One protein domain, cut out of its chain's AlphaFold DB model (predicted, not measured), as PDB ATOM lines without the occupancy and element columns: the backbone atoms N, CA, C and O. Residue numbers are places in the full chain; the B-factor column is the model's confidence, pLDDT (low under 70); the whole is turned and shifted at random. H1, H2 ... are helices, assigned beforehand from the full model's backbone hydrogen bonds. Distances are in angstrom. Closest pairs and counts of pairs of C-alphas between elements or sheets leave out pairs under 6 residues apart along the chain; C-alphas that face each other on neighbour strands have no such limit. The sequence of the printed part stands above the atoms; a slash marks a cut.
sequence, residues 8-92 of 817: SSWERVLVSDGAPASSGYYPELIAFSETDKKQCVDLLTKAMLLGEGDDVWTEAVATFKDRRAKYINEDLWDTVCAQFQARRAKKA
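This is residues 8 to 92 of the 817 residues of the protein "Hypothetical protein" of Symbiodinium sp. CCMP2592 (UniProt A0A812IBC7). Three helices are joined end to end in a loose, open frame: the long H2 is the base, H1 meets one of its ends as a V, and H3 turns off at its other end as a second corner, with both H1 and H3 folding back on the same side of H2 and staying apart from each other. Before them comes a long stretch with no named element, residues 8 to 33, which runs out to a turn near Ser 22 and folds back to the beginning of H1. The printed part has 85 residues, with three named helices in the order H1, H2, H3 and no named strand; the class is all helix, with 54 residues in the helices. The whole is loose, with a radius of gyration of the C-alphas of 15.2 A, and elongated, with spans of 47 by 29 by 23 A.

H2, the longest helix, takes residues 53 to 73 and is 30.4 A long from first to last C-alpha, from C-alpha 53 at (-24.403, 17.559, -52.862) to C-alpha 73 at (-16.868, 21.789, -23.716). H1 comes before it, residues 34 to 50, 24.3 A long, and begins with C-alpha 34 at (-5.806, 28.651, -51.989). H3 comes after it, residues 77 to 92, 22.4 A long, and ends with C-alpha 92 at (-13.808, 44.108, -44.376).

H2 touches H1, and the closest C-alphas are those of Ala 47 and Gly 53, 4.6 A apart. H1 touches H2 with residues 44 to 48 alone, and H2 touches H1 with residues 53 to 56 alone. The two helices run opposite ways at a steep tilt of 48 degrees. H2 and H3 are close but not clearly touching, with 2 pairs of C-alphas within 8 A; the closest are those of Tyr 71 and Trp 77, 4.8 A apart. They too run opposite ways, at a steep tilt of 59 degrees. H1 and H3 are apart. Residues 58 to 66, which belong to H2, stand free. In H1, H2 and H3 every O i to N i+4 pair is within hydrogen-bond range.

The two C-alphas farthest apart are those of Ser 22 and Leu 49, 47.6 A, while the first and last printed C-alphas, Ser 8 and Ala 92, are 32.2 A apart. The printed part has no cut. The links from H1 to H2, with 2 residues, and from H2 to H3, with 3 residues, are both tight. The mean pLDDT of the printed part is 83.0; the model's confidence is low, under 70, in residues 8 to 25, while the helices have means of 94 in H1, 95 in H2 and 90 in H3.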
ATOM      1  N   SER A   8      -5.685  12.580 -39.865       43.22
ATOM      2  CA  SER A   8      -6.067  13.032 -41.195       43.22
ATOM      3  C   SER A   8      -5.457  14.402 -41.486       43.22
ATOM      4  O   SER A   8      -5.162  15.192 -40.582       43.22
ATOM      5  N   SER A   9      -5.268  14.725 -42.767       42.31
ATOM      6  CA  SER A   9      -4.683  16.020 -43.143       42.31
ATOM      7  C   SER A   9      -5.527  17.217 -42.682       42.31
ATOM      8  O   SER A   9      -5.028  18.336 -42.688       42.31
ATOM      9  N   TRP A  10      -6.779  16.990 -42.271       43.34
ATOM     10  CA  TRP A  10      -7.723  18.012 -41.829       43.34
ATOM     11  C   TRP A  10      -7.701  18.297 -40.322       43.34
ATOM     12  O   TRP A  10      -8.135  19.372 -39.916       43.34
ATOM     13  N   GLU A  11      -7.206  17.378 -39.489       47.16
ATOM     14  CA  GLU A  11      -7.106  17.589 -38.034       47.16
ATOM     15  C   GLU A  11      -5.960  18.564 -37.718       47.16
ATOM     16  O   GLU A  11      -6.180  19.615 -37.109       47.16
ATOM     17  N   ARG A  12      -4.787  18.316 -38.317       47.50
ATOM     18  CA  ARG A  12      -3.603  19.199 -38.272       47.50
ATOM     19  C   ARG A  12      -3.799  20.590 -38.900       47.50
ATOM     20  O   ARG A  12      -2.911  21.428 -38.799       47.50
ATOM     21  N   VAL A  13      -4.936  20.843 -39.554       49.50
ATOM     22  CA  VAL A  13      -5.298  22.152 -40.138       49.50
ATOM     23  C   VAL A  13      -6.074  23.036 -39.148       49.50
ATOM     24  O   VAL A  13      -6.253  24.225 -39.404       49.50
ATOM     25  N   LEU A  14      -6.521  22.512 -38.000       53.28
ATOM     26  CA  LEU A  14      -7.292  23.288 -37.013       53.28
ATOM     27  C   LEU A  14      -6.779  23.187 -35.571       53.28
ATOM     28  O   LEU A  14      -7.100  24.068 -34.776       53.28
ATOM     29  N   VAL A  15      -5.985  22.167 -35.232       51.78
ATOM     30  CA  VAL A  15      -5.268  22.073 -33.951       51.78
ATOM     31  C   VAL A  15      -3.846  21.564 -34.205       51.78
ATOM     32  O   VAL A  15      -3.638  20.629 -34.977       51.78
ATOM     33  N   SER A  16      -2.858  22.187 -33.560       45.97
ATOM     34  CA  SER A  16      -1.475  21.698 -33.538       45.97
ATOM     35  C   SER A  16      -1.293  20.713 -32.381       45.97
ATOM     36  O   SER A  16      -0.790  21.085 -31.319       45.97
ATOM     37  N   ASP A  17      -1.708  19.463 -32.587       43.53
ATOM     38  CA  ASP A  17      -1.526  18.379 -31.614       43.53
ATOM     39  C   ASP A  17      -0.031  18.193 -31.287       43.53
ATOM     40  O   ASP A  17       0.745  17.699 -32.108       43.53
ATOM     41  N   GLY A  18       0.390  18.618 -30.089       46.69
ATOM     42  CA  GLY A  18       1.787  18.521 -29.646       46.69
ATOM     43  C   GLY A  18       2.219  19.488 -28.536       46.69
ATOM     44  O   GLY A  18       3.217  19.222 -27.870       46.69
ATOM     45  N   ALA A  19       1.491  20.583 -28.290       46.62
ATOM     46  CA  ALA A  19       1.767  21.466 -27.154       46.62
ATOM     47  C   ALA A  19       1.156  20.901 -25.849       46.62
ATOM     48  O   ALA A  19      -0.038  20.595 -25.833       46.62
ATOM     49  N   PRO A  20       1.912  20.773 -24.739       48.31
ATOM     50  CA  PRO A  20       1.338  20.378 -23.456       48.31
ATOM     51  C   PRO A  20       0.431  21.488 -22.900       48.31
ATOM     52  O   PRO A  20       0.743  22.679 -23.006       48.31
ATOM     53  N   ALA A  21      -0.666  21.088 -22.249       49.81
ATOM     54  CA  ALA A  21      -1.723  21.979 -21.753       49.81
ATOM     55  C   ALA A  21      -1.255  23.075 -20.768       49.81
ATOM     56  O   ALA A  21      -1.941  24.078 -20.595       49.81
ATOM     57  N   SER A  22      -0.071  22.937 -20.167       47.94
ATOM     58  CA  SER A  22       0.544  23.944 -19.290       47.94
ATOM     59  C   SER A  22       1.065  25.197 -20.011       47.94
ATOM     60  O   SER A  22       1.388  26.178 -19.350       47.94
ATOM     61  N   SER A  23       1.161  25.192 -21.345       52.69
ATOM     62  CA  SER A  23       1.781  26.284 -22.119       52.69
ATOM     63  C   SER A  23       0.831  27.417 -22.548       52.69
ATOM     64  O   SER A  23       1.273  28.358 -23.202       52.69
ATOM     65  N   GLY A  24      -0.464  27.346 -22.208       64.88
ATOM     66  CA  GLY A  24      -1.456  28.364 -22.598       64.88
ATOM     67  C   GLY A  24      -1.708  28.452 -24.111       64.88
ATOM     68  O   GLY A  24      -2.109  29.500 -24.618       64.88
ATOM     69  N   TYR A  25      -1.434  27.370 -24.845       68.12
ATOM     70  CA  TYR A  25      -1.450  27.346 -26.306       68.12
ATOM     71  C   TYR A  25      -2.879  27.272 -26.864       68.12
ATOM     72  O   TYR A  25      -3.416  26.197 -27.129       68.12
ATOM     73  N   TYR A  26      -3.508  28.433 -27.053       73.94
ATOM     74  CA  TYR A  26      -4.784  28.530 -27.762       73.94
ATOM     75  C   TYR A  26      -4.646  27.997 -29.201       73.94
ATOM     76  O   TYR A  26      -3.676  28.345 -29.879       73.94
ATOM     77  N   PRO A  27      -5.610  27.211 -29.720       75.12
ATOM     78  CA  PRO A  27      -5.560  26.749 -31.100       75.12
ATOM     79  C   PRO A  27      -5.724  27.941 -32.048       75.12
ATOM     80  O   PRO A  27      -6.788  28.562 -32.110       75.12
ATOM     81  N   GLU A  28      -4.680  28.272 -32.807       82.12
ATOM     82  CA  GLU A  28      -4.837  29.164 -33.951       82.12
ATOM     83  C   GLU A  28      -5.527  28.388 -35.080       82.12
ATOM     84  O   GLU A  28      -4.969  27.442 -35.633       82.12
ATOM     85  N   LEU A  29      -6.741  28.807 -35.449       81.38
ATOM     86  CA  LEU A  29      -7.412  28.331 -36.656       81.38
ATOM     87  C   LEU A  29      -6.472  28.572 -37.839       81.38
ATOM     88  O   LEU A  29      -6.291  29.726 -38.224       81.38
ATOM     89  N   ILE A  30      -5.903  27.560 -38.490       85.06
ATOM     90  CA  ILE A  30      -5.064  27.825 -39.669       85.06
ATOM     91  C   ILE A  30      -5.960  28.385 -40.791       85.06
ATOM     92  O   ILE A  30      -7.175  28.166 -40.837       85.06
ATOM     93  N   ALA A  31      -5.418  29.252 -41.644       84.38
ATOM     94  CA  ALA A  31      -6.145  29.704 -42.824       84.38
ATOM     95  C   ALA A  31      -5.979  28.659 -43.933       84.38
ATOM     96  O   ALA A  31      -4.850  28.396 -44.333       84.38
ATOM     97  N   PHE A  32      -7.088  28.118 -44.454       87.00
ATOM     98  CA  PHE A  32      -7.077  27.298 -45.673       87.00
ATOM     99  C   PHE A  32      -6.228  27.985 -46.752       87.00
ATOM    100  O   PHE A  32      -6.462  29.160 -47.073       87.00
ATOM    101  N   SER A  33      -5.276  27.255 -47.331       92.31
ATOM    102  CA  SER A  33      -4.519  27.714 -48.494       92.31
ATOM    103  C   SER A  33      -5.447  27.867 -49.708       92.31
ATOM    104  O   SER A  33      -6.573  27.358 -49.724       92.31
ATOM    105  N   GLU A  34      -5.012  28.583 -50.749       89.88
ATOM    106  CA  GLU A  34      -5.806  28.651 -51.989       89.88
ATOM    107  C   GLU A  34      -5.932  27.274 -52.664       89.88
ATOM    108  O   GLU A  34      -6.951  26.987 -53.290       89.88
ATOM    109  N   THR A  35      -4.948  26.389 -52.467       93.31
ATOM    110  CA  THR A  35      -5.004  24.979 -52.870       93.31
ATOM    111  C   THR A  35      -6.090  24.204 -52.125       93.31
ATOM    112  O   THR A  35      -6.905  23.562 -52.787       93.31
ATOM    113  N   ASP A  36      -6.186  24.321 -50.795       92.75
ATOM    114  CA  ASP A  36      -7.221  23.615 -50.015       92.75
ATOM    115  C   ASP A  36      -8.616  24.127 -50.384       92.75
ATOM    116  O   ASP A  36      -9.528  23.341 -50.624       92.75
ATOM    117  N   LYS A  37      -8.780  25.454 -50.507       91.69
ATOM    118  CA  LYS A  37     -10.045  26.065 -50.950       91.69
ATOM    119  C   LYS A  37     -10.465  25.555 -52.319       91.69
ATOM    120  O   LYS A  37     -11.635  25.226 -52.500       91.69
ATOM    121  N   LYS A  38      -9.528  25.484 -53.270       92.19
ATOM    122  CA  LYS A  38      -9.816  24.957 -54.602       92.19
ATOM    123  C   LYS A  38     -10.228  23.485 -54.527       92.19
ATOM    124  O   LYS A  38     -11.255  23.139 -55.091       92.19
ATOM    125  N   GLN A  39      -9.507  22.652 -53.774       94.94
ATOM    126  CA  GLN A  39      -9.870  21.244 -53.583       94.94
ATOM    127  C   GLN A  39     -11.256  21.080 -52.938       94.94
ATOM    128  O   GLN A  39     -12.047  20.277 -53.419       94.94
ATOM    129  N   CYS A  40     -11.601  21.871 -51.917       94.44
ATOM    130  CA  CYS A  40     -12.942  21.864 -51.325       94.44
ATOM    131  C   CYS A  40     -14.036  22.262 -52.334       94.44
ATOM    132  O   CYS A  40     -15.102  21.650 -52.348       94.44
ATOM    133  N   VAL A  41     -13.783  23.259 -53.191       94.31
ATOM    134  CA  VAL A  41     -14.725  23.683 -54.246       94.31
ATOM    135  C   VAL A  41     -14.852  22.626 -55.346       94.31
ATOM    136  O   VAL A  41     -15.972  22.318 -55.752       94.31
ATOM    137  N   ASP A  42     -13.745  22.039 -55.798       95.50
ATOM    138  CA  ASP A  42     -13.729  20.982 -56.815       95.50
ATOM    139  C   ASP A  42     -14.462  19.719 -56.298       95.50
ATOM    140  O   ASP A  42     -15.266  19.130 -57.023       95.50
ATOM    141  N   LEU A  43     -14.270  19.347 -55.023       95.38
ATOM    142  CA  LEU A  43     -14.974  18.232 -54.369       95.38
ATOM    143  C   LEU A  43     -16.476  18.500 -54.190       95.38
ATOM    144  O   LEU A  43     -17.286  17.646 -54.547       95.38
ATOM    145  N   LEU A  44     -16.866  19.681 -53.696       94.69
ATOM    146  CA  LEU A  44     -18.282  20.041 -53.537       94.69
ATOM    147  C   LEU A  44     -18.995  20.124 -54.897       94.69
ATOM    148  O   LEU A  44     -20.128  19.668 -55.031       94.69
ATOM    149  N   THR A  45     -18.309  20.634 -55.924       95.19
ATOM    150  CA  THR A  45     -18.819  20.656 -57.303       95.19
ATOM    151  C   THR A  45     -19.005  19.236 -57.836       95.19
ATOM    152  O   THR A  45     -20.027  18.952 -58.456       95.19
ATOM    153  N   LYS A  46     -18.073  18.313 -57.557       97.56
ATOM    154  CA  LYS A  46     -18.220  16.896 -57.919       97.56
ATOM    155  C   LYS A  46     -19.434  16.260 -57.231       97.56
ATOM    156  O   LYS A  46     -20.218  15.618 -57.919       97.56
ATOM    157  N   ALA A  47     -19.624  16.476 -55.927       97.38
ATOM    158  CA  ALA A  47     -20.787  15.962 -55.196       97.38
ATOM    159  C   ALA A  47     -22.108  16.502 -55.778       97.38
ATOM    160  O   ALA A  47     -23.019  15.734 -56.079       97.38
ATOM    161  N   MET A  48     -22.190  17.810 -56.053       94.62
ATOM    162  CA  MET A  48     -23.355  18.419 -56.712       94.62
ATOM    163  C   MET A  48     -23.628  17.842 -58.112       94.62
ATOM    164  O   MET A  48     -24.787  17.664 -58.476       94.62
ATOM    165  N   LEU A  49     -22.589  17.517 -58.890       93.00
ATOM    166  CA  LEU A  49     -22.724  16.888 -60.213       93.00
ATOM    167  C   LEU A  49     -23.125  15.403 -60.156       93.00
ATOM    168  O   LEU A  49     -23.625  14.886 -61.155       93.00
ATOM    169  N   LEU A  50     -22.918  14.728 -59.022       97.38
ATOM    170  CA  LEU A  50     -23.350  13.344 -58.779       97.38
ATOM    171  C   LEU A  50     -24.738  13.249 -58.117       97.38
ATOM    172  O   LEU A  50     -25.321  12.170 -58.092       97.38
ATOM    173  N   GLY A  51     -25.278  14.362 -57.609       94.12
ATOM    174  CA  GLY A  51     -26.517  14.404 -56.816       94.12
ATOM    175  C   GLY A  51     -26.296  14.281 -55.301       94.12
ATOM    176  O   GLY A  51     -27.186  14.615 -54.531       94.12
ATOM    177  N   GLU A  52     -25.085  13.923 -54.874       97.69
ATOM    178  CA  GLU A  52     -24.631  13.744 -53.480       97.69
ATOM    179  C   GLU A  52     -24.430  15.083 -52.725       97.69
ATOM    180  O   GLU A  52     -23.953  15.120 -51.589       97.69
ATOM    181  N   GLY A  53     -24.732  16.220 -53.363       95.00
ATOM    182  CA  GLY A  53     -24.403  17.559 -52.862       95.00
ATOM    183  C   GLY A  53     -25.098  17.945 -51.552       95.00
ATOM    184  O   GLY A  53     -24.487  18.626 -50.728       95.00
ATOM    185  N   ASP A  54     -26.342  17.505 -51.342       93.88
ATOM    186  CA  ASP A  54     -27.084  17.764 -50.099       93.88
ATOM    187  C   ASP A  54     -26.640  16.837 -48.951       93.88
ATOM    188  O   ASP A  54     -26.621  17.271 -47.796       93.88
ATOM    189  N   ASP A  55     -26.191  15.612 -49.250       95.12
ATOM    190  CA  ASP A  55     -25.642  14.678 -48.256       95.12
ATOM    191  C   ASP A  55     -24.291  15.178 -47.728       95.12
ATOM    192  O   ASP A  55     -24.125  15.376 -46.523       95.12
ATOM    193  N   VAL A  56     -23.360  15.505 -48.635       95.62
ATOM    194  CA  VAL A  56     -22.044  16.084 -48.298       95.62
ATOM    195  C   VAL A  56     -22.197  17.409 -47.545       95.62
ATOM    196  O   VAL A  56     -21.429  17.707 -46.625       95.62
ATOM    197  N   TRP A  57     -23.211  18.215 -47.881       93.56
ATOM    198  CA  TRP A  57     -23.522  19.412 -47.104       93.56
ATOM    199  C   TRP A  57     -24.037  19.080 -45.694       93.56
ATOM    200  O   TRP A  57     -23.635  19.716 -44.717       93.56
ATOM    201  N   THR A  58     -24.926  18.095 -45.571       93.62
ATOM    202  CA  THR A  58     -25.521  17.689 -44.290       93.62
ATOM    203  C   THR A  58     -24.465  17.112 -43.343       93.62
ATOM    204  O   THR A  58     -24.422  17.501 -42.173       93.62
ATOM    205  N   GLU A  59     -23.544  16.293 -43.854       95.69
ATOM    206  CA  GLU A  59     -22.375  15.789 -43.123       95.69
ATOM    207  C   GLU A  59     -21.447  16.931 -42.665       95.69
ATOM    208  O   GLU A  59     -21.009  16.964 -41.510       95.69
ATOM    209  N   ALA A  60     -21.202  17.930 -43.520       93.88
ATOM    210  CA  ALA A  60     -20.420  19.112 -43.154       93.88
ATOM    211  C   ALA A  60     -21.104  19.965 -42.063       93.88
ATOM    212  O   ALA A  60     -20.428  20.501 -41.178       93.88
ATOM    213  N   VAL A  61     -22.440  20.068 -42.074       94.25
ATOM    214  CA  VAL A  61     -23.221  20.736 -41.014       94.25
ATOM    215  C   VAL A  61     -23.187  19.954 -39.702       94.25
ATOM    216  O   VAL A  61     -23.071  20.579 -38.646       94.25
ATOM    217  N   ALA A  62     -23.277  18.622 -39.742       93.94
ATOM    218  CA  ALA A  62     -23.127  17.769 -38.562       93.94
ATOM    219  C   ALA A  62     -21.726  17.937 -37.955       93.94
ATOM    220  O   ALA A  62     -21.595  18.431 -36.837       93.94
ATOM    221  N   THR A  63     -20.683  17.732 -38.762       94.50
ATOM    222  CA  THR A  63     -19.276  17.910 -38.369       94.50
ATOM    223  C   THR A  63     -19.001  19.301 -37.773       94.50
ATOM    224  O   THR A  63     -18.227  19.435 -36.822       94.50
ATOM    225  N   PHE A  64     -19.639  20.361 -38.290       94.50
ATOM    226  CA  PHE A  64     -19.551  21.704 -37.706       94.50
ATOM    227  C   PHE A  64     -20.223  21.803 -36.326       94.50
ATOM    228  O   PHE A  64     -19.659  22.428 -35.426       94.50
ATOM    229  N   LYS A  65     -21.410  21.206 -36.140       94.00
ATOM    230  CA  LYS A  65     -22.105  21.165 -34.840       94.00
ATOM    231  C   LYS A  65     -21.275  20.410 -33.801       94.00
ATOM    232  O   LYS A  65     -21.113  20.921 -32.696       94.00
ATOM    233  N   ASP A  66     -20.690  19.278 -34.175       95.62
ATOM    234  CA  ASP A  66     -19.917  18.424 -33.267       95.62
ATOM    235  C   ASP A  66     -18.599  19.091 -32.856       95.62
ATOM    236  O   ASP A  66     -18.272  19.163 -31.671       95.62
ATOM    237  N   ARG A  67     -17.878  19.699 -33.811       94.19
ATOM    238  CA  ARG A  67     -16.688  20.519 -33.513       94.19
ATOM    239  C   ARG A  67     -17.032  21.738 -32.657       94.19
ATOM    240  O   ARG A  67     -16.277  22.069 -31.749       94.19
ATOM    241  N   ARG A  68     -18.179  22.385 -32.892       94.25
ATOM    242  CA  ARG A  68     -18.675  23.471 -32.032       94.25
ATOM    243  C   ARG A  68     -18.975  22.980 -30.613       94.25
ATOM    244  O   ARG A  68     -18.608  23.672 -29.673       94.25
ATOM    245  N   ALA A  69     -19.611  21.820 -30.452       93.75
ATOM    246  CA  ALA A  69     -19.872  21.233 -29.140       93.75
ATOM    247  C   ALA A  69     -18.562  20.904 -28.406       93.75
ATOM    248  O   ALA A  69     -18.404  21.294 -27.253       93.75
ATOM    249  N   LYS A  70     -17.582  20.305 -29.101       95.19
ATOM    250  CA  LYS A  70     -16.233  20.071 -28.567       95.19
ATOM    251  C   LYS A  70     -15.586  21.373 -28.069       95.19
ATOM    252  O   LYS A  70     -15.246  21.459 -26.897       95.19
ATOM    253  N   TYR A  71     -15.511  22.411 -28.905       94.19
ATOM    254  CA  TYR A  71     -14.914  23.694 -28.504       94.19
ATOM    255  C   TYR A  71     -15.690  24.431 -27.399       94.19
ATOM    256  O   TYR A  71     -15.099  25.252 -26.707       94.19
ATOM    257  N   ILE A  72     -16.994  24.183 -27.226       94.44
ATOM    258  CA  ILE A  72     -17.762  24.704 -26.082       94.44
ATOM    259  C   ILE A  72     -17.385  23.946 -24.802       94.44
ATOM    260  O   ILE A  72     -17.152  24.580 -23.782       94.44
ATOM    261  N   ASN A  73     -17.264  22.618 -24.862       95.50
ATOM    262  CA  ASN A  73     -16.868  21.789 -23.716       95.50
ATOM    263  C   ASN A  73     -15.401  22.002 -23.289       95.50
ATOM    264  O   ASN A  73     -15.040  21.678 -22.163       95.50
ATOM    265  N   GLU A  74     -14.563  22.521 -24.187       95.44
ATOM    266  CA  GLU A  74     -13.161  22.885 -23.936       95.44
ATOM    267  C   GLU A  74     -12.982  24.373 -23.547       95.44
ATOM    268  O   GLU A  74     -11.850  24.826 -23.410       95.44
ATOM    269  N   ASP A  75     -14.066  25.158 -23.432       95.06
ATOM    270  CA  ASP A  75     -14.079  26.633 -23.270       95.06
ATOM    271  C   ASP A  75     -13.319  27.432 -24.365       95.06
ATOM    272  O   ASP A  75     -13.156  28.652 -24.301       95.06
ATOM    273  N   LEU A  76     -12.920  26.771 -25.457       94.94
ATOM    274  CA  LEU A  76     -12.196  27.356 -26.593       94.94
ATOM    275  C   LEU A  76     -13.101  28.094 -27.596       94.94
ATOM    276  O   LEU A  76     -12.604  28.812 -28.472       94.94
ATOM    277  N   TRP A  77     -14.424  27.936 -27.500       94.94
ATOM    278  CA  TRP A  77     -15.376  28.471 -28.478       94.94
ATOM    279  C   TRP A  77     -15.322  29.996 -28.615       94.94
ATOM    280  O   TRP A  77     -15.351  30.502 -29.738       94.94
ATOM    281  N   ASP A  78     -15.193  30.743 -27.517       93.50
ATOM    282  CA  ASP A  78     -15.144  32.209 -27.590       93.50
ATOM    283  C   ASP A  78     -13.822  32.705 -28.219       93.50
ATOM    284  O   ASP A  78     -13.831  33.677 -28.979       93.50
ATOM    285  N   THR A  79     -12.717  31.964 -28.064       93.19
ATOM    286  CA  THR A  79     -11.462  32.200 -28.807       93.19
ATOM    287  C   THR A  79     -11.625  31.922 -30.306       93.19
ATOM    288  O   THR A  79     -11.198  32.732 -31.135       93.19
ATOM    289  N   VAL A  80     -12.307  30.834 -30.685       93.00
ATOM    290  CA  VAL A  80     -12.674  30.542 -32.088       93.00
ATOM    291  C   VAL A  80     -13.543  31.668 -32.673       93.00
ATOM    292  O   VAL A  80     -13.331  32.094 -33.815       93.00
ATOM    293  N   CYS A  81     -14.473  32.217 -31.887       93.38
ATOM    294  CA  CYS A  81     -15.302  33.358 -32.278       93.38
ATOM    295  C   CYS A  81     -14.476  34.638 -32.469       93.38
ATOM    296  O   CYS A  81     -14.624  35.307 -33.497       93.38
ATOM    297  N   ALA A  82     -13.569  34.955 -31.542       91.62
ATOM    298  CA  ALA A  82     -12.684  36.114 -31.630       91.62
ATOM    299  C   ALA A  82     -11.772  36.050 -32.870       91.62
ATOM    300  O   ALA A  82     -11.693  37.015 -33.635       91.62
ATOM    301  N   GLN A  83     -11.155  34.895 -33.145       92.81
ATOM    302  CA  GLN A  83     -10.330  34.693 -34.343       92.81
ATOM    303  C   GLN A  83     -11.144  34.824 -35.643       92.81
ATOM    304  O   GLN A  83     -10.686  35.448 -36.608       92.81
ATOM    305  N   PHE A  84     -12.373  34.293 -35.681       91.81
ATOM    306  CA  PHE A  84     -13.286  34.466 -36.816       91.81
ATOM    307  C   PHE A  84     -13.641  35.944 -37.049       91.81
ATOM    308  O   PHE A  84     -13.583  36.426 -38.186       91.81
ATOM    309  N   GLN A  85     -13.955  36.688 -35.984       91.06
ATOM    310  CA  GLN A  85     -14.272  38.116 -36.059       91.06
ATOM    311  C   GLN A  85     -13.059  38.953 -36.498       91.06
ATOM    312  O   GLN A  85     -13.191  39.766 -37.415       91.06
ATOM    313  N   ALA A  86     -11.862  38.694 -35.961       90.06
ATOM    314  CA  ALA A  86     -10.622  39.355 -36.378       90.06
ATOM    315  C   ALA A  86     -10.309  39.117 -37.870       90.06
ATOM    316  O   ALA A  86      -9.992  40.052 -38.614       90.06
ATOM    317  N   ARG A  87     -10.480  37.878 -38.357       87.31
ATOM    318  CA  ARG A  87     -10.327  37.538 -39.784       87.31
ATOM    319  C   ARG A  87     -11.375  38.211 -40.667       87.31
ATOM    320  O   ARG A  87     -11.050  38.630 -41.782       87.31
ATOM    321  N   ARG A  88     -12.611  38.358 -40.183       87.12
ATOM    322  CA  ARG A  88     -13.671  39.102 -40.876       87.12
ATOM    323  C   ARG A  88     -13.349  40.596 -40.954       87.12
ATOM    324  O   ARG A  88     -13.472  41.164 -42.037       87.12
ATOM    325  N   ALA A  89     -12.882  41.207 -39.865       87.94
ATOM    326  CA  ALA A  89     -12.465  42.609 -39.830       87.94
ATOM    327  C   ALA A  89     -11.307  42.886 -40.806       87.94
ATOM    328  O   ALA A  89     -11.405  43.795 -41.631       87.94
ATOM    329  N   LYS A  90     -10.269  42.033 -40.812       87.50
ATOM    330  CA  LYS A  90      -9.122  42.146 -41.735       87.50
ATOM    331  C   LYS A  90      -9.522  42.078 -43.217       87.50
ATOM    332  O   LYS A  90      -8.870  42.709 -44.042       87.50
ATOM    333  N   LYS A  91     -10.596  41.356 -43.567       83.31
ATOM    334  CA  LYS A  91     -11.166  41.359 -44.929       83.31
ATOM    335  C   LYS A  91     -12.066  42.569 -45.201       83.31
ATOM    336  O   LYS A  91     -12.006  43.130 -46.290       83.31
ATOM    337  N   ALA A  92     -12.883  42.983 -44.230       78.25
ATOM    338  CA  ALA A  92     -13.808  44.108 -44.376       78.25
ATOM    339  C   ALA A  92     -13.093  45.462 -44.548       78.25
ATOM    340  O   ALA A  92     -13.594  46.323 -45.266       78.25
TER     341      ALA A  92